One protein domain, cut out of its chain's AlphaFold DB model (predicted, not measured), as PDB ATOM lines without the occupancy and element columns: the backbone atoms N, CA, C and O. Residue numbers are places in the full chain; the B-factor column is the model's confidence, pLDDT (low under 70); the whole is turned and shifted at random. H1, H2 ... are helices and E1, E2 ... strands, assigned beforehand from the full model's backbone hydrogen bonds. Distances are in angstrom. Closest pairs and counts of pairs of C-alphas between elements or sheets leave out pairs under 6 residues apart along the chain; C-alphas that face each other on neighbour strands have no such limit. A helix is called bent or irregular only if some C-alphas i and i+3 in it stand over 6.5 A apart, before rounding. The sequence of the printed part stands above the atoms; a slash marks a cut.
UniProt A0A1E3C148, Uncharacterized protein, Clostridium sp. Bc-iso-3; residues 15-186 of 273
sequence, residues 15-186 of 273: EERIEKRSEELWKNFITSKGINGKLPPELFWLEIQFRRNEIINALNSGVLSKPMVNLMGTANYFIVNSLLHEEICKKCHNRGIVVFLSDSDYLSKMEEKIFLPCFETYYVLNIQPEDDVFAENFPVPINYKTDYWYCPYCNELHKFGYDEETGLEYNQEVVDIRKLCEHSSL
ATOM      1  N   GLU A  15      18.732  13.313  46.908       90.12
ATOM      2  CA  GLU A  15      17.551  14.126  46.602       90.12
ATOM      3  C   GLU A  15      16.380  13.810  47.544       90.12
ATOM      4  O   GLU A  15      15.968  14.691  48.294       90.12
ATOM      5  N   GLU A  16      15.958  12.543  47.652       91.38
ATOM      6  CA  GLU A  16      14.869  12.128  48.561       91.38
ATOM      7  C   GLU A  16      15.179  12.486  50.026       91.38
ATOM      8  O   GLU A  16      14.302  12.884  50.796       91.38
ATOM      9  N   ARG A  17      16.451  12.367  50.441       94.38
ATOM     10  CA  ARG A  17      16.876  12.763  51.791       94.38
ATOM     11  C   ARG A  17      16.751  14.265  52.008       94.38
ATOM     12  O   ARG A  17      16.310  14.665  53.087       94.38
ATOM     13  N   ILE A  18      17.140  15.086  51.030       94.38
ATOM     14  CA  ILE A  18      16.975  16.542  51.098       94.38
ATOM     15  C   ILE A  18      15.494  16.900  51.144       94.38
ATOM     16  O   ILE A  18      15.113  17.675  52.016       94.38
ATOM     17  N   GLU A  19      14.662  16.334  50.273       92.88
ATOM     18  CA  GLU A  19      13.220  16.605  50.239       92.88
ATOM     19  C   GLU A  19      12.567  16.286  51.584       92.88
ATOM     20  O   GLU A  19      12.011  17.169  52.244       92.88
ATOM     21  N   LYS A  20      12.751  15.052  52.069       94.56
ATOM     22  CA  LYS A  20      12.204  14.604  53.353       94.56
ATOM     23  C   LYS A  20      12.661  15.484  54.511       94.56
ATOM     24  O   LYS A  20      11.867  15.832  55.388       94.56
ATOM     25  N   ARG A  21      13.947  15.842  54.541       96.75
ATOM     26  CA  ARG A  21      14.499  16.685  55.605       96.75
ATOM     27  C   ARG A  21      14.007  18.128  55.504       96.75
ATOM     28  O   ARG A  21      13.780  18.750  56.540       96.75
ATOM     29  N   SER A  22      13.817  18.648  54.295       96.44
ATOM     30  CA  SER A  22      13.277  19.990  54.050       96.44
ATOM     31  C   SER A  22      11.849  20.104  54.565       96.44
ATOM     32  O   SER A  22      11.545  21.028  55.319       96.44
ATOM     33  N   GLU A  23      10.994  19.129  54.247       96.31
ATOM     34  CA  GLU A  23       9.627  19.069  54.771       96.31
ATOM     35  C   GLU A  23       9.594  18.967  56.298       96.31
ATOM     36  O   GLU A  23       8.823  19.671  56.954       96.31
ATOM     37  N   GLU A  24      10.448  18.122  56.884       97.19
ATOM     38  CA  GLU A  24      10.543  17.964  58.336       97.19
ATOM     39  C   GLU A  24      10.933  19.282  59.020       97.19
ATOM     40  O   GLU A  24      10.263  19.724  59.958       97.19
ATOM     41  N   LEU A  25      11.997  19.935  58.544       97.62
ATOM     42  CA  LEU A  25      12.483  21.201  59.094       97.62
ATOM     43  C   LEU A  25      11.462  22.321  58.919       97.62
ATOM     44  O   LEU A  25      11.220  23.074  59.864       97.62
ATOM     45  N   TRP A  26      10.818  22.400  57.754       97.31
ATOM     46  CA  TRP A  26       9.756  23.366  57.500       97.31
ATOM     47  C   TRP A  26       8.573  23.161  58.449       97.31
ATOM     48  O   TRP A  26       8.131  24.099  59.119       97.31
ATOM     49  N   LYS A  27       8.097  21.919  58.588       96.94
ATOM     50  CA  LYS A  27       7.014  21.576  59.515       96.94
ATOM     51  C   LYS A  27       7.382  21.922  60.954       96.94
ATOM     52  O   LYS A  27       6.568  22.509  61.670       96.94
ATOM     53  N   ASN A  28       8.604  21.612  61.379       96.81
ATOM     54  CA  ASN A  28       9.107  21.961  62.707       96.81
ATOM     55  C   ASN A  28       9.179  23.481  62.907       96.81
ATOM     56  O   ASN A  28       8.775  23.982  63.955       96.81
ATOM     57  N   PHE A  29       9.633  24.241  61.909       96.62
ATOM     58  CA  PHE A  29       9.668  25.703  61.956       96.62
ATOM     59  C   PHE A  29       8.265  26.304  62.123       96.62
ATOM     60  O   PHE A  29       8.040  27.118  63.024       96.62
ATOM     61  N   ILE A  30       7.298  25.859  61.316       95.75
ATOM     62  CA  ILE A  30       5.915  26.346  61.379       95.75
ATOM     63  C   ILE A  30       5.233  25.953  62.694       95.75
ATOM     64  O   ILE A  30       4.528  26.773  63.276       95.75
ATOM     65  N   THR A  31       5.446  24.735  63.192       95.06
ATOM     66  CA  THR A  31       4.816  24.271  64.442       95.06
ATOM     67  C   THR A  31       5.434  24.885  65.697       95.06
ATOM     68  O   THR A  31       4.710  25.147  66.654       95.06
ATOM     69  N   SER A  32       6.747  25.137  65.707       92.94
ATOM     70  CA  SER A  32       7.447  25.678  66.881       92.94
ATOM     71  C   SER A  32       7.422  27.204  66.959       92.94
ATOM     72  O   SER A  32       7.161  27.757  68.027       92.94
ATOM     73  N   LYS A  33       7.708  27.894  65.849       88.88
ATOM     74  CA  LYS A  33       7.789  29.363  65.794       88.88
ATOM     75  C   LYS A  33       6.549  29.989  65.175       88.88
ATOM     76  O   LYS A  33       6.124  31.058  65.614       88.88
ATOM     77  N   GLY A  34       5.995  29.338  64.154       89.62
ATOM     78  CA  GLY A  34       4.925  29.886  63.325       89.62
ATOM     79  C   GLY A  34       5.357  31.115  62.524       89.62
ATOM     80  O   GLY A  34       6.452  31.649  62.691       89.62
ATOM     81  N   ILE A  35       4.463  31.570  61.649       92.88
ATOM     82  CA  ILE A  35       4.575  32.849  60.939       92.88
ATOM     83  C   ILE A  35       3.461  33.750  61.469       92.88
ATOM     84  O   ILE A  35       2.307  33.670  61.042       92.88
ATOM     85  N   ASN A  36       3.807  34.562  62.460       91.38
ATOM     86  CA  ASN A  36       2.910  35.437  63.219       91.38
ATOM     87  C   ASN A  36       3.053  36.918  62.829       91.38
ATOM     88  O   ASN A  36       2.112  37.687  63.008       91.38
ATOM     89  N   GLY A  37       4.166  37.299  62.201       90.25
ATOM     90  CA  GLY A  37       4.410  38.632  61.654       90.25
ATOM     91  C   GLY A  37       4.001  38.792  60.191       90.25
ATOM     92  O   GLY A  37       4.770  39.326  59.392       90.25
ATOM     93  N   LYS A  38       2.818  38.295  59.818       93.12
ATOM     94  CA  LYS A  38       2.342  38.308  58.427       93.12
ATOM     95  C   LYS A  38       2.080  39.732  57.946       93.12
ATOM     96  O   LYS A  38       1.293  40.455  58.555       93.12
ATOM     97  N   LEU A  39       2.668  40.089  56.808       92.44
ATOM     98  CA  LEU A  39       2.349  41.319  56.094       92.44
ATOM     99  C   LEU A  39       1.721  41.017  54.732       92.44
ATOM    100  O   LEU A  39       2.124  40.050  54.086       92.44
ATOM    101  N   PRO A  40       0.774  41.848  54.263       92.19
ATOM    102  CA  PRO A  40       0.383  41.854  52.861       92.19
ATOM    103  C   PRO A  40       1.522  42.420  51.982       92.19
ATOM    104  O   PRO A  40       2.383  43.149  52.494       92.19
ATOM    105  N   PRO A  41       1.531  42.127  50.668       91.56
ATOM    106  CA  PRO A  41       2.618  42.498  49.755       91.56
ATOM    107  C   PRO A  41       3.019  43.983  49.794       91.56
ATOM    108  O   PRO A  41       4.205  44.312  49.778       91.56
ATOM    109  N   GLU A  42       2.047  44.894  49.878       88.94
ATOM    110  CA  GLU A  42       2.286  46.339  49.903       88.94
ATOM    111  C   GLU A  42       2.994  46.808  51.183       88.94
ATOM    112  O   GLU A  42       3.859  47.685  51.129       88.94
ATOM    113  N   LEU A  43       2.680  46.198  52.331       91.19
ATOM    114  CA  LEU A  43       3.350  46.507  53.597       91.19
ATOM    115  C   LEU A  43       4.709  45.815  53.694       91.19
ATOM    116  O   LEU A  43       5.646  46.397  54.235       91.19
ATOM    117  N   PHE A  44       4.838  44.616  53.128       94.50
ATOM    118  CA  PHE A  44       6.121  43.936  52.984       94.50
ATOM    119  C   PHE A  44       7.123  44.779  52.188       94.50
ATOM    120  O   PHE A  44       8.248  44.988  52.646       94.50
ATOM    121  N   TRP A  45       6.709  45.317  51.034       92.81
ATOM    122  CA  TRP A  45       7.588  46.155  50.220       92.81
ATOM    123  C   TRP A  45       8.073  47.379  51.000       92.81
ATOM    124  O   TRP A  45       9.256  47.716  50.934       92.81
ATOM    125  N   LEU A  46       7.187  48.014  51.778       90.62
ATOM    126  CA  LEU A  46       7.543  49.128  52.656       90.62
ATOM    127  C   LEU A  46       8.530  48.720  53.754       90.62
ATOM    128  O   LEU A  46       9.523  49.419  53.953       90.62
ATOM    129  N   GLU A  47       8.284  47.606  54.449       93.44
ATOM    130  CA  GLU A  47       9.171  47.113  55.510       93.44
ATOM    131  C   GLU A  47      10.590  46.887  54.974       93.44
ATOM    132  O   GLU A  47      11.579  47.324  55.574       93.44
ATOM    133  N   ILE A  48      10.689  46.271  53.798       93.75
ATOM    134  CA  ILE A  48      11.966  45.993  53.152       93.75
ATOM    135  C   ILE A  48      12.783  47.261  52.898       93.75
ATOM    136  O   ILE A  48      14.006  47.196  53.003       93.75
ATOM    137  N   GLN A  49      12.168  48.417  52.632       90.56
ATOM    138  CA  GLN A  49      12.926  49.653  52.381       90.56
ATOM    139  C   GLN A  49      13.824  50.038  53.561       90.56
ATOM    140  O   GLN A  49      14.910  50.582  53.365       90.56
ATOM    141  N   PHE A  50      13.410  49.701  54.783       90.19
ATOM    142  CA  PHE A  50      14.176  49.966  56.000       90.19
ATOM    143  C   PHE A  50      15.210  48.879  56.306       90.19
ATOM    144  O   PHE A  50      16.188  49.136  57.005       90.19
ATOM    145  N   ARG A  51      15.022  47.672  55.762       93.31
ATOM    146  CA  ARG A  51      15.861  46.493  56.027       93.31
ATOM    147  C   ARG A  51      16.762  46.092  54.867       93.31
ATOM    148  O   ARG A  51      17.577  45.185  55.002       93.31
ATOM    149  N   ARG A  52      16.661  46.769  53.724       92.94
ATOM    150  CA  ARG A  52      17.331  46.379  52.477       92.94
ATOM    151  C   ARG A  52      18.842  46.215  52.631       92.94
ATOM    152  O   ARG A  52      19.403  45.260  52.112       92.94
ATOM    153  N   ASN A  53      19.492  47.092  53.397       92.56
ATOM    154  CA  ASN A  53      20.930  46.989  53.662       92.56
ATOM    155  C   ASN A  53      21.285  45.758  54.513       92.56
ATOM    156  O   ASN A  53      22.278  45.094  54.234       92.56
ATOM    157  N   GLU A  54      20.471  45.430  55.521       95.50
ATOM    158  CA  GLU A  54      20.632  44.210  56.325       95.50
ATOM    159  C   GLU A  54      20.504  42.962  55.439       95.50
ATOM    160  O   GLU A  54      21.338  42.061  55.516       95.50
ATOM    161  N   ILE A  55      19.504  42.951  54.553       96.44
ATOM    162  CA  ILE A  55      19.261  41.867  53.594       96.44
ATOM    163  C   ILE A  55      20.452  41.695  52.648       96.44
ATOM    164  O   ILE A  55      20.950  40.583  52.488       96.44
ATOM    165  N   ILE A  56      20.942  42.784  52.047       95.31
ATOM    166  CA  ILE A  56      22.107  42.751  51.148       95.31
ATOM    167  C   ILE A  56      23.345  42.231  51.887       95.31
ATOM    168  O   ILE A  56      24.072  41.397  51.354       95.31
ATOM    169  N   ASN A  57      23.576  42.671  53.126       95.44
ATOM    170  CA  ASN A  57      24.704  42.196  53.927       95.44
ATOM    171  C   ASN A  57      24.609  40.695  54.224       95.44
ATOM    172  O   ASN A  57      25.617  39.999  54.135       95.44
ATOM    173  N   ALA A  58      23.412  40.192  54.536       95.00
ATOM    174  CA  ALA A  58      23.188  38.765  54.746       95.00
ATOM    175  C   ALA A  58      23.409  37.956  53.458       95.00
ATOM    176  O   ALA A  58      24.070  36.923  53.487       95.00
ATOM    177  N   LEU A  59      22.938  38.444  52.308       94.00
ATOM    178  CA  LEU A  59      23.217  37.806  51.018       94.00
ATOM    179  C   LEU A  59      24.723  37.746  50.725       94.00
ATOM    180  O   LEU A  59      25.240  36.702  50.333       94.00
ATOM    181  N   ASN A  60      25.441  38.839  50.986       92.44
ATOM    182  CA  ASN A  60      26.890  38.913  50.798       92.44
ATOM    183  C   ASN A  60      27.683  38.045  51.785       92.44
ATOM    184  O   ASN A  60      28.836  37.724  51.505       92.44
ATOM    185  N   SER A  61      27.096  37.645  52.920       93.25
ATOM    186  CA  SER A  61      27.740  36.713  53.851       93.25
ATOM    187  C   SER A  61      27.654  35.253  53.397       93.25
ATOM    188  O   SER A  61      28.185  34.386  54.085       93.25
ATOM    189  N   GLY A  62      26.975  34.967  52.280       90.75
ATOM    190  CA  GLY A  62      26.832  33.614  51.744       90.75
ATOM    191  C   GLY A  62      25.759  32.771  52.433       90.75
ATOM    192  O   GLY A  62      25.776  31.552  52.283       90.75
ATOM    193  N   VAL A  63      24.829  33.387  53.175       94.31
ATOM    194  CA  VAL A  63      23.673  32.659  53.723       94.31
ATOM    195  C   VAL A  63      22.844  32.082  52.573       94.31
ATOM    196  O   VAL A  63      22.620  32.776  51.578       94.31
ATOM    197  N   LEU A  64      22.403  30.828  52.692       96.50
ATOM    198  CA  LEU A  64      21.603  30.180  51.647       96.50
ATOM    199  C   LEU A  64      20.110  30.409  51.873       96.50
ATOM    200  O   LEU A  64      19.379  30.689  50.930       96.50
ATOM    201  N   SER A  65      19.664  30.343  53.126       97.31
ATOM    202  CA  SER A  65      18.285  30.626  53.516       97.31
ATOM    203  C   SER A  65      18.253  31.227  54.913       97.31
ATOM    204  O   SER A  65      18.999  30.791  55.790       97.31
ATOM    205  N   LYS A  66      17.407  32.236  55.144       96.19
ATOM    206  CA  LYS A  66      17.233  32.836  56.471       96.19
ATOM    207  C   LYS A  66      15.812  33.367  56.683       96.19
ATOM    208  O   LYS A  66      15.398  34.266  55.943       96.19
ATOM    209  N   PRO A  67      15.088  32.907  57.723       96.56
ATOM    210  CA  PRO A  67      13.820  33.511  58.114       96.56
ATOM    211  C   PRO A  67      14.033  34.922  58.655       96.56
ATOM    212  O   PRO A  67      14.972  35.182  59.415       96.56
ATOM    213  N   MET A  68      13.129  35.827  58.295       96.44
ATOM    214  CA  MET A  68      13.152  37.201  58.778       96.44
ATOM    215  C   MET A  68      12.160  37.392  59.922       96.44
ATOM    216  O   MET A  68      11.169  36.677  60.051       96.44
ATOM    217  N   VAL A  69      12.445  38.363  60.783       94.94
ATOM    218  CA  VAL A  69      11.573  38.752  61.898       94.94
ATOM    219  C   VAL A  69      11.232  40.224  61.787       94.94
ATOM    220  O   VAL A  69      12.106  41.024  61.463       94.94
ATOM    221  N   ASN A  70       9.992  40.590  62.061       93.38
ATOM    222  CA  ASN A  70       9.549  41.973  62.141       93.38
ATOM    223  C   ASN A  70       8.989  42.272  63.534       93.38
ATOM    224  O   ASN A  70       9.075  41.450  64.447       93.38
ATOM    225  N   LEU A  71       8.416  43.463  63.713       90.50
ATOM    226  CA  LEU A  71       7.873  43.892  65.007       90.50
ATOM    227  C   LEU A  71       6.742  42.989  65.528       90.50
ATOM    228  O   LEU A  71       6.451  43.013  66.719       90.50
ATOM    229  N   MET A  72       6.106  42.207  64.653       89.94
ATOM    230  CA  MET A  72       5.009  41.300  64.987       89.94
ATOM    231  C   MET A  72       5.469  39.849  65.215       89.94
ATOM    232  O   MET A  72       4.655  39.014  65.607       89.94
ATOM    233  N   GLY A  73       6.749  39.535  64.993       93.50
ATOM    234  CA  GLY A  73       7.318  38.200  65.183       93.50
ATOM    235  C   GLY A  73       7.993  37.660  63.925       93.50
ATOM    236  O   GLY A  73       8.628  38.399  63.176       93.50
ATOM    237  N   THR A  74       7.882  36.355  63.693       95.38
ATOM    238  CA  THR A  74       8.401  35.689  62.495       95.38
ATOM    239  C   THR A  74       7.632  36.165  61.268       95.38
ATOM    240  O   THR A  74       6.418  35.958  61.168       95.38
ATOM    241  N   ALA A  75       8.332  36.802  60.335       96.12
ATOM    242  CA  ALA A  75       7.738  37.369  59.138       96.12
ATOM    243  C   ALA A  75       7.465  36.299  58.069       96.12
ATOM    244  O   ALA A  75       8.063  35.223  58.072       96.12
ATOM    245  N   ASN A  76       6.576  36.603  57.122       96.56
ATOM    246  CA  ASN A  76       6.255  35.738  55.981       96.56
ATOM    247  C   ASN A  76       7.217  35.918  54.796       96.56
ATOM    248  O   ASN A  76       6.817  35.783  53.643       96.56
ATOM    249  N   TYR A  77       8.480  36.252  55.060       97.75
ATOM    250  CA  TYR A  77       9.485  36.409  54.019       97.75
ATOM    251  C   TYR A  77      10.872  35.958  54.481       97.75
ATOM    252  O   TYR A  77      11.209  36.004  55.667       97.75
ATOM    253  N   PHE A  78      11.669  35.498  53.524       98.00
ATOM    254  CA  PHE A  78      12.910  34.771  53.754       98.00
ATOM    255  C   PHE A  78      13.979  35.274  52.796       98.00
ATOM    256  O   PHE A  78      13.713  35.492  51.616       98.00
ATOM    257  N   ILE A  79      15.198  35.451  53.292       98.12
ATOM    258  CA  ILE A  79      16.357  35.669  52.425       98.12
ATOM    259  C   ILE A  79      16.723  34.317  51.829       98.12
ATOM    260  O   ILE A  79      16.832  33.353  52.580       98.12
ATOM    261  N   VAL A  80      16.920  34.253  50.516       97.56
ATOM    262  CA  VAL A  80      17.259  33.021  49.803       97.56
ATOM    263  C   VAL A  80      18.356  33.303  48.783       97.56
ATOM    264  O   VAL A  80      18.275  34.266  48.020       97.56
ATOM    265  N   ASN A  81      19.373  32.451  48.742       93.06
ATOM    266  CA  ASN A  81      20.473  32.527  47.792       93.06
ATOM    267  C   ASN A  81      20.633  31.177  47.083       93.06
ATOM    268  O   ASN A  81      21.006  30.184  47.705       93.06
ATOM    269  N   SER A  82      20.337  31.141  45.782       82.62
ATOM    270  CA  SER A  82      20.501  29.937  44.960       82.62
ATOM    271  C   SER A  82      21.787  30.033  44.149       82.62
ATOM    272  O   SER A  82      21.972  30.965  43.369       82.62
ATOM    273  N   LEU A  83      22.682  29.059  44.317       79.19
ATOM    274  CA  LEU A  83      23.971  29.062  43.621       79.19
ATOM    275  C   LEU A  83      23.904  28.483  42.207       79.19
ATOM    276  O   LEU A  83      24.809  28.754  41.417       79.19
ATOM    277  N   LEU A  84      22.858  27.712  41.899       75.62
ATOM    278  CA  LEU A  84      22.691  27.050  40.604       75.62
ATOM    279  C   LEU A  84      22.335  28.008  39.470       75.62
ATOM    280  O   LEU A  84      22.746  27.799  38.333       75.62
ATOM    281  N   HIS A  85      21.559  29.043  39.769       69.31
ATOM    282  CA  HIS A  85      21.133  29.991  38.756       69.31
ATOM    283  C   HIS A  85      22.311  30.906  38.428       69.31
ATOM    284  O   HIS A  85      22.873  31.533  39.330       69.31
ATOM    285  N   GLU A  86      22.700  30.999  37.151       72.50
ATOM    286  CA  GLU A  86      23.754  31.931  36.728       72.50
ATOM    287  C   GLU A  86      23.419  33.364  37.167       72.50
ATOM    288  O   GLU A  86      24.274  34.059  37.727       72.50
ATOM    289  N   GLU A  87      22.149  33.740  37.015       86.69
ATOM    290  CA  GLU A  87      21.523  34.951  37.533       86.69
ATOM    291  C   GLU A  87      20.024  34.717  37.763       86.69
ATOM    292  O   GLU A  87      19.373  34.023  36.986       86.69
ATOM    293  N   ILE A  88      19.461  35.310  38.822       93.19
ATOM    294  CA  ILE A  88      18.005  35.321  39.039       93.19
ATOM    295  C   ILE A  88      17.405  36.624  38.509       93.19
ATOM    296  O   ILE A  88      16.419  36.627  37.776       93.19
ATOM    297  N   CYS A  89      18.004  37.761  38.867       94.69
ATOM    298  CA  CYS A  89      17.578  39.057  38.358       94.69
ATOM    299  C   CYS A  89      18.432  39.453  37.152       94.69
ATOM    300  O   CYS A  89      19.591  39.832  37.324       94.69
ATOM    301  N   LYS A  90      17.842  39.470  35.952       94.56
ATOM    302  CA  LYS A  90      18.538  39.803  34.690       94.56
ATOM    303  C   LYS A  90      19.021  41.257  34.619       94.56
ATOM    304  O   LYS A  90      19.841  41.612  33.784       94.56
ATOM    305  N   LYS A  91      18.490  42.127  35.486       93.25
ATOM    306  CA  LYS A  91      18.812  43.562  35.520       93.25
ATOM    307  C   LYS A  91      20.067  43.886  36.328       93.25
ATOM    308  O   LYS A  91      20.801  44.802  35.967       93.25
ATOM    309  N   CYS A  92      20.283  43.199  37.449       91.75
ATOM    310  CA  CYS A  92      21.468  43.399  38.295       91.75
ATOM    311  C   CYS A  92      22.401  42.186  38.344       91.75
ATOM    312  O   CYS A  92      23.418  42.254  39.030       91.75
ATOM    313  N   HIS A  93      22.066  41.110  37.627       91.69
ATOM    314  CA  HIS A  93      22.836  39.867  37.518       91.69
ATOM    315  C   HIS A  93      23.071  39.163  38.863       91.69
ATOM    316  O   HIS A  93      24.034  38.422  39.049       91.69
ATOM    317  N   ASN A  94      22.200  39.417  39.842       90.38
ATOM    318  CA  ASN A  94      22.315  38.855  41.181       90.38
ATOM    319  C   ASN A  94      21.452  37.591  41.348       90.38
ATOM    320  O   ASN A  94      20.407  37.436  40.711       90.38
ATOM    321  N   ARG A  95      21.898  36.713  42.254       91.38
ATOM    322  CA  ARG A  95      21.296  35.406  42.573       91.38
ATOM    323  C   ARG A  95      20.558  35.372  43.915       91.38
ATOM    324  O   ARG A  95      19.745  34.493  44.153       91.38
ATOM    325  N   GLY A  96      20.845  36.322  44.800       94.38
ATOM    326  CA  GLY A  96      20.209  36.422  46.111       94.38
ATOM    327  C   GLY A  96      18.888  37.188  46.077       94.38
ATOM    328  O   GLY A  96      18.865  38.366  45.725       94.38
ATOM    329  N   ILE A  97      17.796  36.572  46.494       96.88
ATOM    330  CA  ILE A  97      16.471  37.192  46.518       96.88
ATOM    331  C   ILE A  97      15.896  37.205  47.930       96.88
ATOM    332  O   ILE A  97      16.406  36.571  48.853       96.88
ATOM    333  N   VAL A  98      14.801  37.938  48.091       98.25
ATOM    334  CA  VAL A  98      13.885  37.725  49.207       98.25
ATOM    335  C   VAL A  98      12.642  37.043  48.664       98.25
ATOM    336  O   VAL A  98      11.980  37.584  47.785       98.25
ATOM    337  N   VAL A  99      12.325  35.871  49.188       97.94
ATOM    338  CA  VAL A  99      11.067  35.174  48.923       97.94
ATOM    339  C   VAL A  99      10.013  35.720  49.874       97.94
ATOM    340  O   VAL A  99      10.239  35.754  51.081       97.94
ATOM    341  N   PHE A 100       8.863  36.127  49.349       97.94
ATOM    342  CA  PHE A 100       7.698  36.532  50.127       97.94
ATOM    343  C   PHE A 100       6.574  35.516  49.931       97.94
ATOM    344  O   PHE A 100       6.073  35.338  48.818       97.94
ATOM    345  N   LEU A 101       6.175  34.874  51.028       97.00
ATOM    346  CA  LEU A 101       5.092  33.902  51.057       97.00
ATOM    347  C   LEU A 101       3.768  34.645  51.224       97.00
ATOM    348  O   LEU A 101       3.443  35.144  52.308       97.00
ATOM    349  N   SER A 102       3.019  34.738  50.129       92.75
ATOM    350  CA  SER A 102       1.687  35.337  50.127       92.75
ATOM    351  C   SER A 102       0.620  34.339  50.552       92.75
ATOM    352  O   SER A 102      -0.456  34.760  50.984       92.75
ATOM    353  N   ASP A 103       0.892  33.042  50.403       82.38
ATOM    354  CA  ASP A 103      -0.004  32.004  50.889       82.38
ATOM    355  C   ASP A 103      -0.131  32.074  52.423       82.38
ATOM    356  O   ASP A 103       0.781  32.471  53.158       82.38
ATOM    357  N   SER A 104      -1.309  31.713  52.915       80.81
ATOM    358  CA  SER A 104      -1.604  31.622  54.341       80.81
ATOM    359  C   SER A 104      -1.505  30.194  54.872       80.81
ATOM    360  O   SER A 104      -1.382  30.031  56.092       80.81
ATOM    361  N   ASP A 105      -1.515  29.198  53.976       86.00
ATOM    362  CA  ASP A 105      -1.398  27.782  54.300       86.00
ATOM    363  C   ASP A 105       0.023  27.256  54.052       86.00
ATOM    364  O   ASP A 105       0.445  26.913  52.944       86.00
ATOM    365  N   TYR A 106       0.788  27.177  55.135       91.62
ATOM    366  CA  TYR A 106       2.191  26.789  55.074       91.62
ATOM    367  C   TYR A 106       2.414  25.277  55.065       91.62
ATOM    368  O   TYR A 106       3.526  24.872  54.752       91.62
ATOM    369  N   LEU A 107       1.413  24.450  55.385       92.69
ATOM    370  CA  LEU A 107       1.600  23.001  55.568       92.69
ATOM    371  C   LEU A 107       0.817  22.138  54.576       92.69
ATOM    372  O   LEU A 107       1.107  20.949  54.472       92.69
ATOM    373  N   SER A 108      -0.147  22.701  53.852       89.88
ATOM    374  CA  SER A 108      -0.869  21.967  52.812       89.88
ATOM    375  C   SER A 108      -0.152  22.002  51.465       89.88
ATOM    376  O   SER A 108       0.629  22.922  51.193       89.88
ATOM    377  N   LYS A 109      -0.493  21.020  50.615       88.69
ATOM    378  CA  LYS A 109      -0.071  20.908  49.208       88.69
ATOM    379  C   LYS A 109       1.442  21.032  49.034       88.69
ATOM    380  O   LYS A 109       1.916  21.774  48.178       88.69
ATOM    381  N   MET A 110       2.200  20.375  49.907       89.75
ATOM    382  CA  MET A 110       3.663  20.443  49.896       89.75
ATOM    383  C   MET A 110       4.241  19.867  48.601       89.75
ATOM    384  O   MET A 110       5.226  20.388  48.099       89.75
ATOM    385  N   GLU A 111       3.553  18.890  48.013       86.69
ATOM    386  CA  GLU A 111       3.846  18.290  46.715       86.69
ATOM    387  C   GLU A 111       3.709  19.265  45.531       86.69
ATOM    388  O   GLU A 111       4.298  19.040  44.480       86.69
ATOM    389  N   GLU A 112       2.943  20.352  45.685       87.56
ATOM    390  CA  GLU A 112       2.812  21.414  44.675       87.56
ATOM    391  C   GLU A 112       3.820  22.560  44.906       87.56
ATOM    392  O   GLU A 112       3.859  23.516  44.123       87.56
ATOM    393  N   LYS A 113       4.600  22.517  45.998       92.56
ATOM    394  CA  LYS A 113       5.529  23.584  46.389       92.56
ATOM    395  C   LYS A 113       6.952  23.259  45.967       92.56
ATOM    396  O   LYS A 113       7.398  22.120  46.001       92.56
ATOM    397  N   ILE A 114       7.686  24.307  45.623       94.00
ATOM    398  CA  ILE A 114       9.074  24.204  45.174       94.00
ATOM    399  C   ILE A 114       9.967  24.725  46.292       94.00
ATOM    400  O   ILE A 114       9.745  25.812  46.822       94.00
ATOM    401  N   PHE A 115      10.973  23.957  46.692       95.12
ATOM    402  CA  PHE A 115      11.866  24.362  47.773       95.12
ATOM    403  C   PHE A 115      13.028  25.210  47.252       95.12
ATOM    404  O   PHE A 115      13.732  24.822  46.320       95.12
ATOM    405  N   LEU A 116      13.240  26.367  47.884       95.69
ATOM    406  CA  LEU A 116      14.360  27.258  47.601       95.69
ATOM    407  C   LEU A 116      15.218  27.512  48.852       95.69
ATOM    408  O   LEU A 116      14.663  27.861  49.892       95.69
ATOM    409  N   PRO A 117      16.558  27.457  48.771       94.94
ATOM    410  CA  PRO A 117      17.362  27.027  47.626       94.94
ATOM    411  C   PRO A 117      17.052  25.589  47.192       94.94
ATOM    412  O   PRO A 117      16.664  24.762  48.009       94.94
ATOM    413  N   CYS A 118      17.224  25.305  45.903       91.62
ATOM    414  CA  CYS A 118      17.035  23.963  45.355       91.62
ATOM    415  C   CYS A 118      18.110  22.986  45.870       91.62
ATOM    416  O   CYS A 118      19.195  23.409  46.296       91.62
ATOM    417  N   PHE A 119      17.830  21.678  45.834       90.62
ATOM    418  CA  PHE A 119      18.682  20.654  46.454       90.62
ATOM    419  C   PHE A 119      20.118  20.650  45.907       90.62
ATOM    420  O   PHE A 119      21.075  20.399  46.648       90.62
ATOM    421  N   GLU A 120      20.295  20.986  44.631       91.31
ATOM    422  CA  GLU A 120      21.590  21.031  43.966       91.31
ATOM    423  C   GLU A 120      22.495  22.121  44.542       91.31
ATOM    424  O   GLU A 120      23.715  21.967  44.541       91.31
ATOM    425  N   THR A 121      21.917  23.203  45.084       93.25
ATOM    426  CA  THR A 121      22.691  24.234  45.795       93.25
ATOM    427  C   THR A 121      23.457  23.599  46.955       93.25
ATOM    428  O   THR A 121      24.656  23.826  47.108       93.25
ATOM    429  N   TYR A 122      22.795  22.745  47.734       94.50
ATOM    430  CA  TYR A 122      23.419  22.026  48.845       94.50
ATOM    431  C   TYR A 122      24.365  20.931  48.356       94.50
ATOM    432  O   TYR A 122      25.449  20.766  48.914       94.50
ATOM    433  N   TYR A 123      23.992  20.234  47.277       92.75
ATOM    434  CA  TYR A 123      24.814  19.182  46.680       92.75
ATOM    435  C   TYR A 123      26.178  19.714  46.220       92.75
ATOM    436  O   TYR A 123      27.216  19.162  46.582       92.75
ATOM    437  N   VAL A 124      26.192  20.827  45.476       92.19
ATOM    438  CA  VAL A 124      27.421  21.472  44.978       92.19
ATOM    439  C   VAL A 124      28.293  21.980  46.127       92.19
ATOM    440  O   VAL A 124      29.521  21.934  46.040       92.19
ATOM    441  N   LEU A 125      27.677  22.422  47.224       93.44
ATOM    442  CA  LEU A 125      28.382  22.827  48.442       93.44
ATOM    443  C   LEU A 125      28.802  21.652  49.334       93.44
ATOM    444  O   LEU A 125      29.450  21.872  50.357       93.44
ATOM    445  N   ASN A 126      28.464  20.415  48.953       94.25
ATOM    446  CA  ASN A 126      28.720  19.204  49.726       94.25
ATOM    447  C   ASN A 126      28.147  19.272  51.159       94.25
ATOM    448  O   ASN A 126      28.738  18.735  52.097       94.25
ATOM    449  N   ILE A 127      26.999  19.935  51.320       95.25
ATOM    450  CA  ILE A 127      26.239  20.005  52.573       95.25
ATOM    451  C   ILE A 127      25.339  18.772  52.653       95.25
ATOM    452  O   ILE A 127      24.610  18.489  51.711       95.25
ATOM    453  N   GLN A 128      25.370  18.027  53.757       94.88
ATOM    454  CA  GLN A 128      24.457  16.903  53.963       94.88
ATOM    455  C   GLN A 128      23.159  17.356  54.655       94.88
ATOM    456  O   GLN A 128      23.208  18.248  55.500       94.88
ATOM    457  N   PRO A 129      22.006  16.721  54.367       95.31
ATOM    458  CA  PRO A 129      20.739  17.015  55.046       95.31
ATOM    459  C   PRO A 129      20.806  16.926  56.584       95.31
ATOM    460  O   PRO A 129      20.056  17.599  57.292       95.31
ATOM    461  N   GLU A 130      21.681  16.073  57.120       94.38
ATOM    462  CA  GLU A 130      21.867  15.873  58.560       94.38
ATOM    463  C   GLU A 130      22.843  16.875  59.189       94.38
ATOM    464  O   GLU A 130      22.962  16.896  60.414       94.38
ATOM    465  N   ASP A 131      23.539  17.687  58.390       96.75
ATOM    466  CA  ASP A 131      24.461  18.688  58.915       96.75
ATOM    467  C   ASP A 131      23.687  19.863  59.535       96.75
ATOM    468  O   ASP A 131      22.679  20.328  58.995       96.75
ATOM    469  N   ASP A 132      24.211  20.423  60.629       97.19
ATOM    470  CA  ASP A 132      23.611  21.591  61.290       97.19
ATOM    471  C   ASP A 132      23.478  22.783  60.331       97.19
ATOM    472  O   ASP A 132      22.469  23.484  60.340       97.19
ATOM    473  N   VAL A 133      24.445  22.958  59.422       96.75
ATOM    474  CA  VAL A 133      24.416  24.026  58.412       96.75
ATOM    475  C   VAL A 133      23.209  23.914  57.473       96.75
ATOM    476  O   VAL A 133      22.682  24.944  57.049       96.75
ATOM    477  N   PHE A 134      22.732  22.695  57.177       97.50
ATOM    478  CA  PHE A 134      21.506  22.485  56.406       97.50
ATOM    479  C   PHE A 134      20.284  22.934  57.207       97.50
ATOM    480  O   PHE A 134      19.437  23.653  56.685       97.50
ATOM    481  N   ALA A 135      20.216  22.570  58.490       96.88
ATOM    482  CA  ALA A 135      19.124  22.976  59.371       96.88
ATOM    483  C   ALA A 135      19.085  24.494  59.613       96.88
ATOM    484  O   ALA A 135      18.006  25.083  59.665       96.88
ATOM    485  N   GLU A 136      20.244  25.144  59.721       96.25
ATOM    486  CA  GLU A 136      20.367  26.602  59.840       96.25
ATOM    487  C   GLU A 136      19.969  27.339  58.555       96.25
ATOM    488  O   GLU A 136      19.504  28.477  58.619       96.25
ATOM    489  N   ASN A 137      20.119  26.681  57.403       96.94
ATOM    490  CA  ASN A 137      19.810  27.212  56.079       96.94
ATOM    491  C   ASN A 137      18.714  26.392  55.388       96.94
ATOM    492  O   ASN A 137      18.822  26.106  54.195       96.94
ATOM    493  N   PHE A 138      17.680  25.988  56.125       96.38
ATOM    494  CA  PHE A 138      16.657  25.084  55.603       96.38
ATOM    495  C   PHE A 138      15.942  25.669  54.365       96.38
ATOM    496  O   PHE A 138      15.679  26.881  54.322       96.38
ATOM    497  N   PRO A 139      15.602  24.837  53.362       96.94
ATOM    498  CA  PRO A 139      14.859  25.295  52.194       96.94
ATOM    499  C   PRO A 139      13.452  25.797  52.541       96.94
ATOM    500  O   PRO A 139      12.766  25.260  53.409       96.94
ATOM    501  N   VAL A 140      13.008  26.825  51.824       96.94
ATOM    502  CA  VAL A 140      11.703  27.474  51.966       96.94
ATOM    503  C   VAL A 140      10.784  26.986  50.845       96.94
ATOM    504  O   VAL A 140      11.135  27.157  49.677       96.94
ATOM    505  N   PRO A 141       9.617  26.400  51.156       96.56
ATOM    506  CA  PRO A 141       8.662  25.955  50.153       96.56
ATOM    507  C   PRO A 141       7.853  27.142  49.627       96.56
ATOM    508  O   PRO A 141       7.171  27.829  50.392       96.56
ATOM    509  N   ILE A 142       7.912  27.363  48.319       95.81
ATOM    510  CA  ILE A 142       7.219  28.454  47.630       95.81
ATOM    511  C   ILE A 142       6.102  27.909  46.748       95.81
ATOM    512  O   ILE A 142       6.214  26.827  46.169       95.81
ATOM    513  N   ASN A 143       5.039  28.692  46.604       95.50
ATOM    514  CA  ASN A 143       3.964  28.467  45.650       95.50
ATOM    515  C   ASN A 143       4.080  29.483  44.509       95.50
ATOM    516  O   ASN A 143       3.769  30.664  44.673       95.50
ATOM    517  N   TYR A 144       4.488  29.018  43.328       94.81
ATOM    518  CA  TYR A 144       4.779  29.893  42.192       94.81
ATOM    519  C   TYR A 144       3.565  30.706  41.701       94.81
ATOM    520  O   TYR A 144       3.725  31.727  41.037       94.81
ATOM    521  N   LYS A 145       2.337  30.276  42.030       93.81
ATOM    522  CA  LYS A 145       1.096  30.955  41.623       93.81
ATOM    523  C   LYS A 145       0.792  32.178  42.484       93.81
ATOM    524  O   LYS A 145       0.168  33.128  42.005       93.81
ATOM    525  N   THR A 146       1.169  32.138  43.760       93.69
ATOM    526  CA  THR A 146       0.746  33.127  44.763       93.69
ATOM    527  C   THR A 146       1.893  33.943  45.323       93.69
ATOM    528  O   THR A 146       1.687  35.105  45.669       93.69
ATOM    529  N   ASP A 147       3.075  33.348  45.429       96.19
ATOM    530  CA  ASP A 147       4.209  33.947  46.112       96.19
ATOM    531  C   ASP A 147       4.985  34.892  45.198       96.19
ATOM    532  O   ASP A 147       4.836  34.917  43.970       96.19
ATOM    533  N   TYR A 148       5.817  35.708  45.831       97.62
ATOM    534  CA  TYR A 148       6.586  36.745  45.168       97.62
ATOM    535  C   TYR A 148       8.064  36.560  45.474       97.62
ATOM    536  O   TYR A 148       8.441  36.072  46.542       97.62
ATOM    537  N   TRP A 149       8.909  37.035  44.570       97.62
ATOM    538  CA  TRP A 149      10.311  37.268  44.873       97.62
ATOM    539  C   TRP A 149      10.625  38.747  44.733       97.62
ATOM    540  O   TRP A 149      10.071  39.466  43.905       97.62
ATOM    541  N   TYR A 150      11.518  39.218  45.583       97.81
ATOM    542  CA  TYR A 150      11.961  40.594  45.612       97.81
ATOM    543  C   TYR A 150      13.468  40.647  45.389       97.81
ATOM    544  O   TYR A 150      14.237  39.925  46.029       97.81
ATOM    545  N   CYS A 151      13.887  41.530  44.487       96.81
ATOM    546  CA  CYS A 151      15.287  41.804  44.220       96.81
ATOM    547  C   CYS A 151      15.778  42.969  45.099       96.81
ATOM    548  O   CYS A 151      15.440  44.126  44.817       96.81
ATOM    549  N   PRO A 152      16.635  42.725  46.110       95.31
ATOM    550  CA  PRO A 152      17.101  43.785  47.006       95.31
ATOM    551  C   PRO A 152      18.056  44.782  46.350       95.31
ATOM    552  O   PRO A 152      18.212  45.895  46.844       95.31
ATOM    553  N   TYR A 153      18.666  44.417  45.223       92.50
ATOM    554  CA  TYR A 153      19.572  45.293  44.481       92.50
ATOM    555  C   TYR A 153      18.831  46.214  43.507       92.50
ATOM    556  O   TYR A 153      19.206  47.376  43.350       92.50
ATOM    557  N   CYS A 154      17.771  45.717  42.864       92.44
ATOM    558  CA  CYS A 154      16.940  46.516  41.960       92.44
ATOM    559  C   CYS A 154      15.844  47.299  42.691       92.44
ATOM    560  O   CYS A 154      15.374  48.301  42.151       92.44
ATOM    561  N   ASN A 155      15.502  46.876  43.913       93.06
ATOM    562  CA  ASN A 155      14.334  47.303  44.677       93.06
ATOM    563  C   ASN A 155      12.999  47.014  43.972       93.06
ATOM    564  O   ASN A 155      12.083  47.835  43.966       93.06
ATOM    565  N   GLU A 156      12.892  45.836  43.369       94.00
ATOM    566  CA  GLU A 156      11.757  45.454  42.527       94.00
ATOM    567  C   GLU A 156      11.118  44.167  43.053       94.00
ATOM    568  O   GLU A 156      11.812  43.233  43.457       94.00
ATOM    569  N   LEU A 157       9.783  44.161  43.100       96.69
ATOM    570  CA  LEU A 157       8.971  43.001  43.451       96.69
ATOM    571  C   LEU A 157       8.491  42.329  42.171       96.69
ATOM    572  O   LEU A 157       8.086  43.007  41.228       96.69
ATOM    573  N   HIS A 158       8.479  41.008  42.178       97.62
ATOM    574  CA  HIS A 158       8.206  40.175  41.025       97.62
ATOM    575  C   HIS A 158       7.373  38.962  41.428       97.62
ATOM    576  O   HIS A 158       7.324  38.585  42.602       97.62
ATOM    577  N   LYS A 159       6.732  38.329  40.449       97.38
ATOM    578  CA  LYS A 159       6.073  37.034  40.639       97.38
ATOM    579  C   LYS A 159       6.982  35.893  40.207       97.38
ATOM    580  O   LYS A 159       7.911  36.084  39.425       97.38
ATOM    581  N   PHE A 160       6.686  34.702  40.694       96.56
ATOM    582  CA  PHE A 160       7.202  33.485  40.086       96.56
ATOM    583  C   PHE A 160       6.374  33.097  38.855       96.56
ATOM    584  O   PHE A 160       5.251  33.575  38.662       96.56
ATOM    585  N   GLY A 161       6.966  32.262  38.013       95.25
ATOM    586  CA  GLY A 161       6.321  31.514  36.940       95.25
ATOM    587  C   GLY A 161       6.655  30.031  37.086       95.25
ATOM    588  O   GLY A 161       7.419  29.647  37.973       95.25
ATOM    589  N   TYR A 162       6.066  29.199  36.241       94.25
ATOM    590  CA  TYR A 162       6.400  27.784  36.181       94.25
ATOM    591  C   TYR A 162       6.212  27.292  34.761       94.25
ATOM    592  O   TYR A 162       5.169  27.544  34.152       94.25
ATOM    593  N   ASP A 163       7.205  26.559  34.296       92.56
ATOM    594  CA  ASP A 163       7.216  25.883  33.017       92.56
ATOM    595  C   ASP A 163       7.455  24.386  33.246       92.56
ATOM    596  O   ASP A 163       8.230  23.991  34.117       92.56
ATOM    597  N   GLU A 164       6.754  23.534  32.499       89.94
ATOM    598  CA  GLU A 164       6.809  22.082  32.719       89.94
ATOM    599  C   GLU A 164       8.170  21.479  32.344       89.94
ATOM    600  O   GLU A 164       8.555  20.459  32.916       89.94
ATOM    601  N   GLU A 165       8.905  22.101  31.417       89.12
ATOM    602  CA  GLU A 165      10.206  21.607  30.955       89.12
ATOM    603  C   GLU A 165      11.366  22.162  31.790       89.12
ATOM    604  O   GLU A 165      12.330  21.449  32.075       89.12
ATOM    605  N   THR A 166      11.285  23.437  32.174       86.12
ATOM    606  CA  THR A 166      12.383  24.175  32.817       86.12
ATOM    607  C   THR A 166      12.172  24.439  34.309       86.12
ATOM    608  O   THR A 166      13.120  24.811  35.005       86.12
ATOM    609  N   GLY A 167      10.973  24.178  34.836       89.94
ATOM    610  CA  GLY A 167      10.649  24.268  36.255       89.94
ATOM    611  C   GLY A 167      10.308  25.686  36.716       89.94
ATOM    612  O   GLY A 167       9.532  26.404  36.085       89.94
ATOM    613  N   LEU A 168      10.832  26.083  37.881       92.81
ATOM    614  CA  LEU A 168      10.525  27.382  38.481       92.81
ATOM    615  C   LEU A 168      11.122  28.535  37.669       92.81
ATOM    616  O   LEU A 168      12.339  28.636  37.517       92.81
ATOM    617  N   GLU A 169      10.280  29.488  37.284       93.69
ATOM    618  CA  GLU A 169      10.714  30.699  36.596       93.69
ATOM    619  C   GLU A 169      10.671  31.931  37.506       93.69
ATOM    620  O   GLU A 169       9.777  32.119  38.338       93.69
ATOM    621  N   TYR A 170      11.618  32.843  37.290       95.00
ATOM    622  CA  TYR A 170      11.657  34.147  37.948       95.00
ATOM    623  C   TYR A 170      11.154  35.212  36.973       95.00
ATOM    624  O   TYR A 170      11.936  35.773  36.197       95.00
ATOM    625  N   ASN A 171       9.848  35.503  36.993       96.12
ATOM    626  CA  ASN A 171       9.266  36.491  36.081       96.12
ATOM    627  C   ASN A 171       9.872  37.867  36.330       96.12
ATOM    628  O   ASN A 171       9.771  38.417  37.419       96.12
ATOM    629  N   GLN A 172      10.485  38.454  35.304       95.69
ATOM    630  CA  GLN A 172      11.175  39.740  35.437       95.69
ATOM    631  C   GLN A 172      10.216  40.941  35.379       95.69
ATOM    632  O   GLN A 172      10.643  42.078  35.574       95.69
ATOM    633  N   GLU A 173       8.923  40.715  35.125       97.12
ATOM    634  CA  GLU A 173       7.909  41.768  35.177       97.12
ATOM    635  C   GLU A 173       7.798  42.335  36.594       97.12
ATOM    636  O   GLU A 173       7.677  41.599  37.577       97.12
ATOM    637  N   VAL A 174       7.865  43.662  36.698       96.25
ATOM    638  CA  VAL A 174       7.802  44.361  37.981       96.25
ATOM    639  C   VAL A 174       6.346  44.510  38.401       96.25
ATOM    640  O   VAL A 174       5.516  45.054  37.671       96.25
ATOM    641  N   VAL A 175       6.045  44.075  39.618       95.38
ATOM    642  CA  VAL A 175       4.743  44.267  40.246       95.38
ATOM    643  C   VAL A 175       4.589  45.729  40.661       95.38
ATOM    644  O   VAL A 175       5.393  46.262  41.427       95.38
ATOM    645  N   ASP A 176       3.526  46.387  40.189       92.31
ATOM    646  CA  ASP A 176       3.213  47.755  40.605       92.31
ATOM    647  C   ASP A 176       2.624  47.757  42.024       92.31
ATOM    648  O   ASP A 176       1.449  47.441  42.242       92.31
ATOM    649  N   ILE A 177       3.449  48.144  42.998       90.12
ATOM    650  CA  ILE A 177       3.074  48.214  44.416       90.12
ATOM    651  C   ILE A 177       1.898  49.177  44.650       90.12
ATOM    652  O   ILE A 177       1.102  48.962  45.565       90.12
ATOM    653  N   ARG A 178       1.724  50.209  43.810       89.12
ATOM    654  CA  ARG A 178       0.585  51.136  43.936       89.12
ATOM    655  C   ARG A 178      -0.721  50.422  43.621       89.12
ATOM    656  O   ARG A 178      -1.658  50.518  44.407       89.12
ATOM    657  N   LYS A 179      -0.745  49.625  42.548       90.38
ATOM    658  CA  LYS A 179      -1.913  48.806  42.192       90.38
ATOM    659  C   LYS A 179      -2.237  47.791  43.287       90.38
ATOM    660  O   LYS A 179      -3.404  47.617  43.628       90.38
ATOM    661  N   LEU A 180      -1.223  47.163  43.891       88.62
ATOM    662  CA  LEU A 180      -1.434  46.285  45.051       88.62
ATOM    663  C   LEU A 180      -2.117  47.035  46.204       88.62
ATOM    664  O   LEU A 180      -3.131  46.579  46.733       88.62
ATOM    665  N   CYS A 181      -1.617  48.226  46.546       88.69
ATOM    666  CA  CYS A 181      -2.197  49.047  47.603       88.69
ATOM    667  C   CYS A 181      -3.639  49.486  47.284       88.69
ATOM    668  O   CYS A 181      -4.490  49.488  48.179       88.69
ATOM    669  N   GLU A 182      -3.947  49.833  46.034       87.31
ATOM    670  CA  GLU A 182      -5.292  50.223  45.587       87.31
ATOM    671  C   GLU A 182      -6.311  49.090  45.759       87.31
ATOM    672  O   GLU A 182      -7.423  49.331  46.246       87.31
ATOM    673  N   HIS A 183      -5.914  47.855  45.444       86.44
ATOM    674  CA  HIS A 183      -6.759  46.661  45.543       86.44
ATOM    675  C   HIS A 183      -6.770  46.001  46.933       86.44
ATOM    676  O   HIS A 183      -7.547  45.074  47.158       86.44
ATOM    677  N   SER A 184      -5.963  46.485  47.879       86.00
ATOM    678  CA  SER A 184      -5.940  45.970  49.253       86.00
ATOM    679  C   SER A 184      -7.258  46.212  50.007       86.00
ATOM    680  O   SER A 184      -8.064  47.085  49.664       86.00
ATOM    681  N   SER A 185      -7.457  45.481  51.105       87.12
ATOM    682  CA  SER A 185      -8.595  45.649  52.023       87.12
ATOM    683  C   SER A 185      -8.475  46.868  52.955       87.12
ATOM    684  O   SER A 185      -9.352  47.103  53.788       87.12
ATOM    685  N   LEU A 186      -7.406  47.661  52.827       86.94
ATOM    686  CA  LEU A 186      -7.130  48.822  53.675       86.94
ATOM    687  C   LEU A 186      -8.162  49.947  53.492       86.94
ATOM    688  O   LEU A 186      -8.756  50.132  52.425       86.94
TER     689      LEU A 186
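This is residues 15 to 186 of the 273 residues of an uncharacterized protein of Clostridium sp. Bc-iso-3 (UniProt A0A1E3C148). A strongly twisted sheet of six strands, E1 E2 E3 E6 E7 E8, makes the core; the bent helix H2 folds over one face, and the small two-stranded ribbon E4 E5 lies on the other side of it, with H1 packed on the ribbon. H3 and H5 lie near opposite ends of the longest axis, H3 close to the start of H1 and H5 beside the first arm of H2. The printed part has 172 residues, with five named helices and eight named strands in the order H1 H2 E1 E2 E3 E4 H3 H4 E5 E6 E7 E8 H5. Both sheets are antiparallel, and the class is mixed, helices and strands. The whole is compact, with a radius of gyration of the C-alphas of 15.3 A and spans of 45 by 35 by 33 A.

The large sheet runs E1 (residues 65 to 70), E2 (73 to 81), E3 (96 to 100), E6 (148 to 151), E7 (156 to 163) and E8 (167 to 174), with edge strands E1 and E8. Its strands' lines turn by 136 degrees from edge to edge, and E2 bends by 67 degrees at residue 76. E1 E2 E3 and E6 E7 E8 are meanders, each strand the antiparallel neighbour of the one before. In the hairpin of E1 and E2, N 66 and O 79 are 2.9 A apart, within hydrogen-bond range; in the hairpin of E2 and E3, N 78 and O 99 are at 2.8 A. E3 and E6 have N 98 and O 150 at 2.9 A, the hairpin of E6 and E7 has N 149 and O 158 at 3.0 A, and that of E7 and E8 has N 161 and O 169 at 2.8 A. H2, residues 41 to 60, was assigned as one helix by its hydrogen bonds but is bent, with C-alphas 50 and 53 7.7 A apart; its arms H2a (41 to 50) and H2b (53 to 60) stand about perpendicular, at 87 degrees. Both arms are on one face of the large sheet, making two layers, helices on one face of a sheet. H2b has a height over the sheet of 9.0 A and lies over E2 and only just over E3, with 3 of its C-alphas there; on the local plane it runs slantwise to E2 at 37 degrees. The closest C-alphas of H2b and E2 are those of Leu 59 and Asn 81, at 6.8 A. H2a has a height over the sheet of 4.9 A. H5, residues 177 to 183, touches H2a, closest at the C-alphas of Glu 42 and Cys 181, 5.7 A, opposite ways at a shallow tilt of 34 degrees, only just short of steep. E4 (114 to 116) and E5 (140 to 142) are antiparallel neighbours, with N 116 and O 140 at 2.9 A. The closest C-alphas of E5 and H1, residues 15 to 32, are those of Val 140 and Trp 26, at 7.2 A. H1, with residues 15 to 19 alone, only just touches H3, residues 119 to 124, with 3 pairs of C-alphas within 8 A; the closest are those of Ile 18 and Phe 119, at 6.4 A. H4, residues 132 to 136, is close to H1 but not clearly touching, with the C-alphas of Leu 25 and Ala 135 at 6.9 A, and only just grazes the large sheet with residues 134 to 136, with 5 pairs of C-alphas within 10 A. Every O i to N i+4 pair is within hydrogen-bond range in H1, H2b, H3, H4 and H5; in H2a 5 of 6 are.

H1 begins at C-alpha 15, (17.551, 14.126, 46.602), and is 25.4 A long from first to last C-alpha. H2a measures 15.1 A and H2b 10.4 A. Among the strands E2 measures 22.5 A, E7 22.2 A, E8 20.4 A and E1 16.7 A. E3 begins at C-alpha 96, (20.209, 36.422, 46.111), and H5 ends at C-alpha 183, (-6.759, 46.661, 45.543).

The two C-alphas farthest apart are those of Asn 126 and Leu 186, at 46.7 A. The printed part has no cut. The links E2 to E3, 14 residues, and E3 to E4, 13 residues, are long. The mean pLDDT of the printed part is 93.0, and residue 85 is under 70.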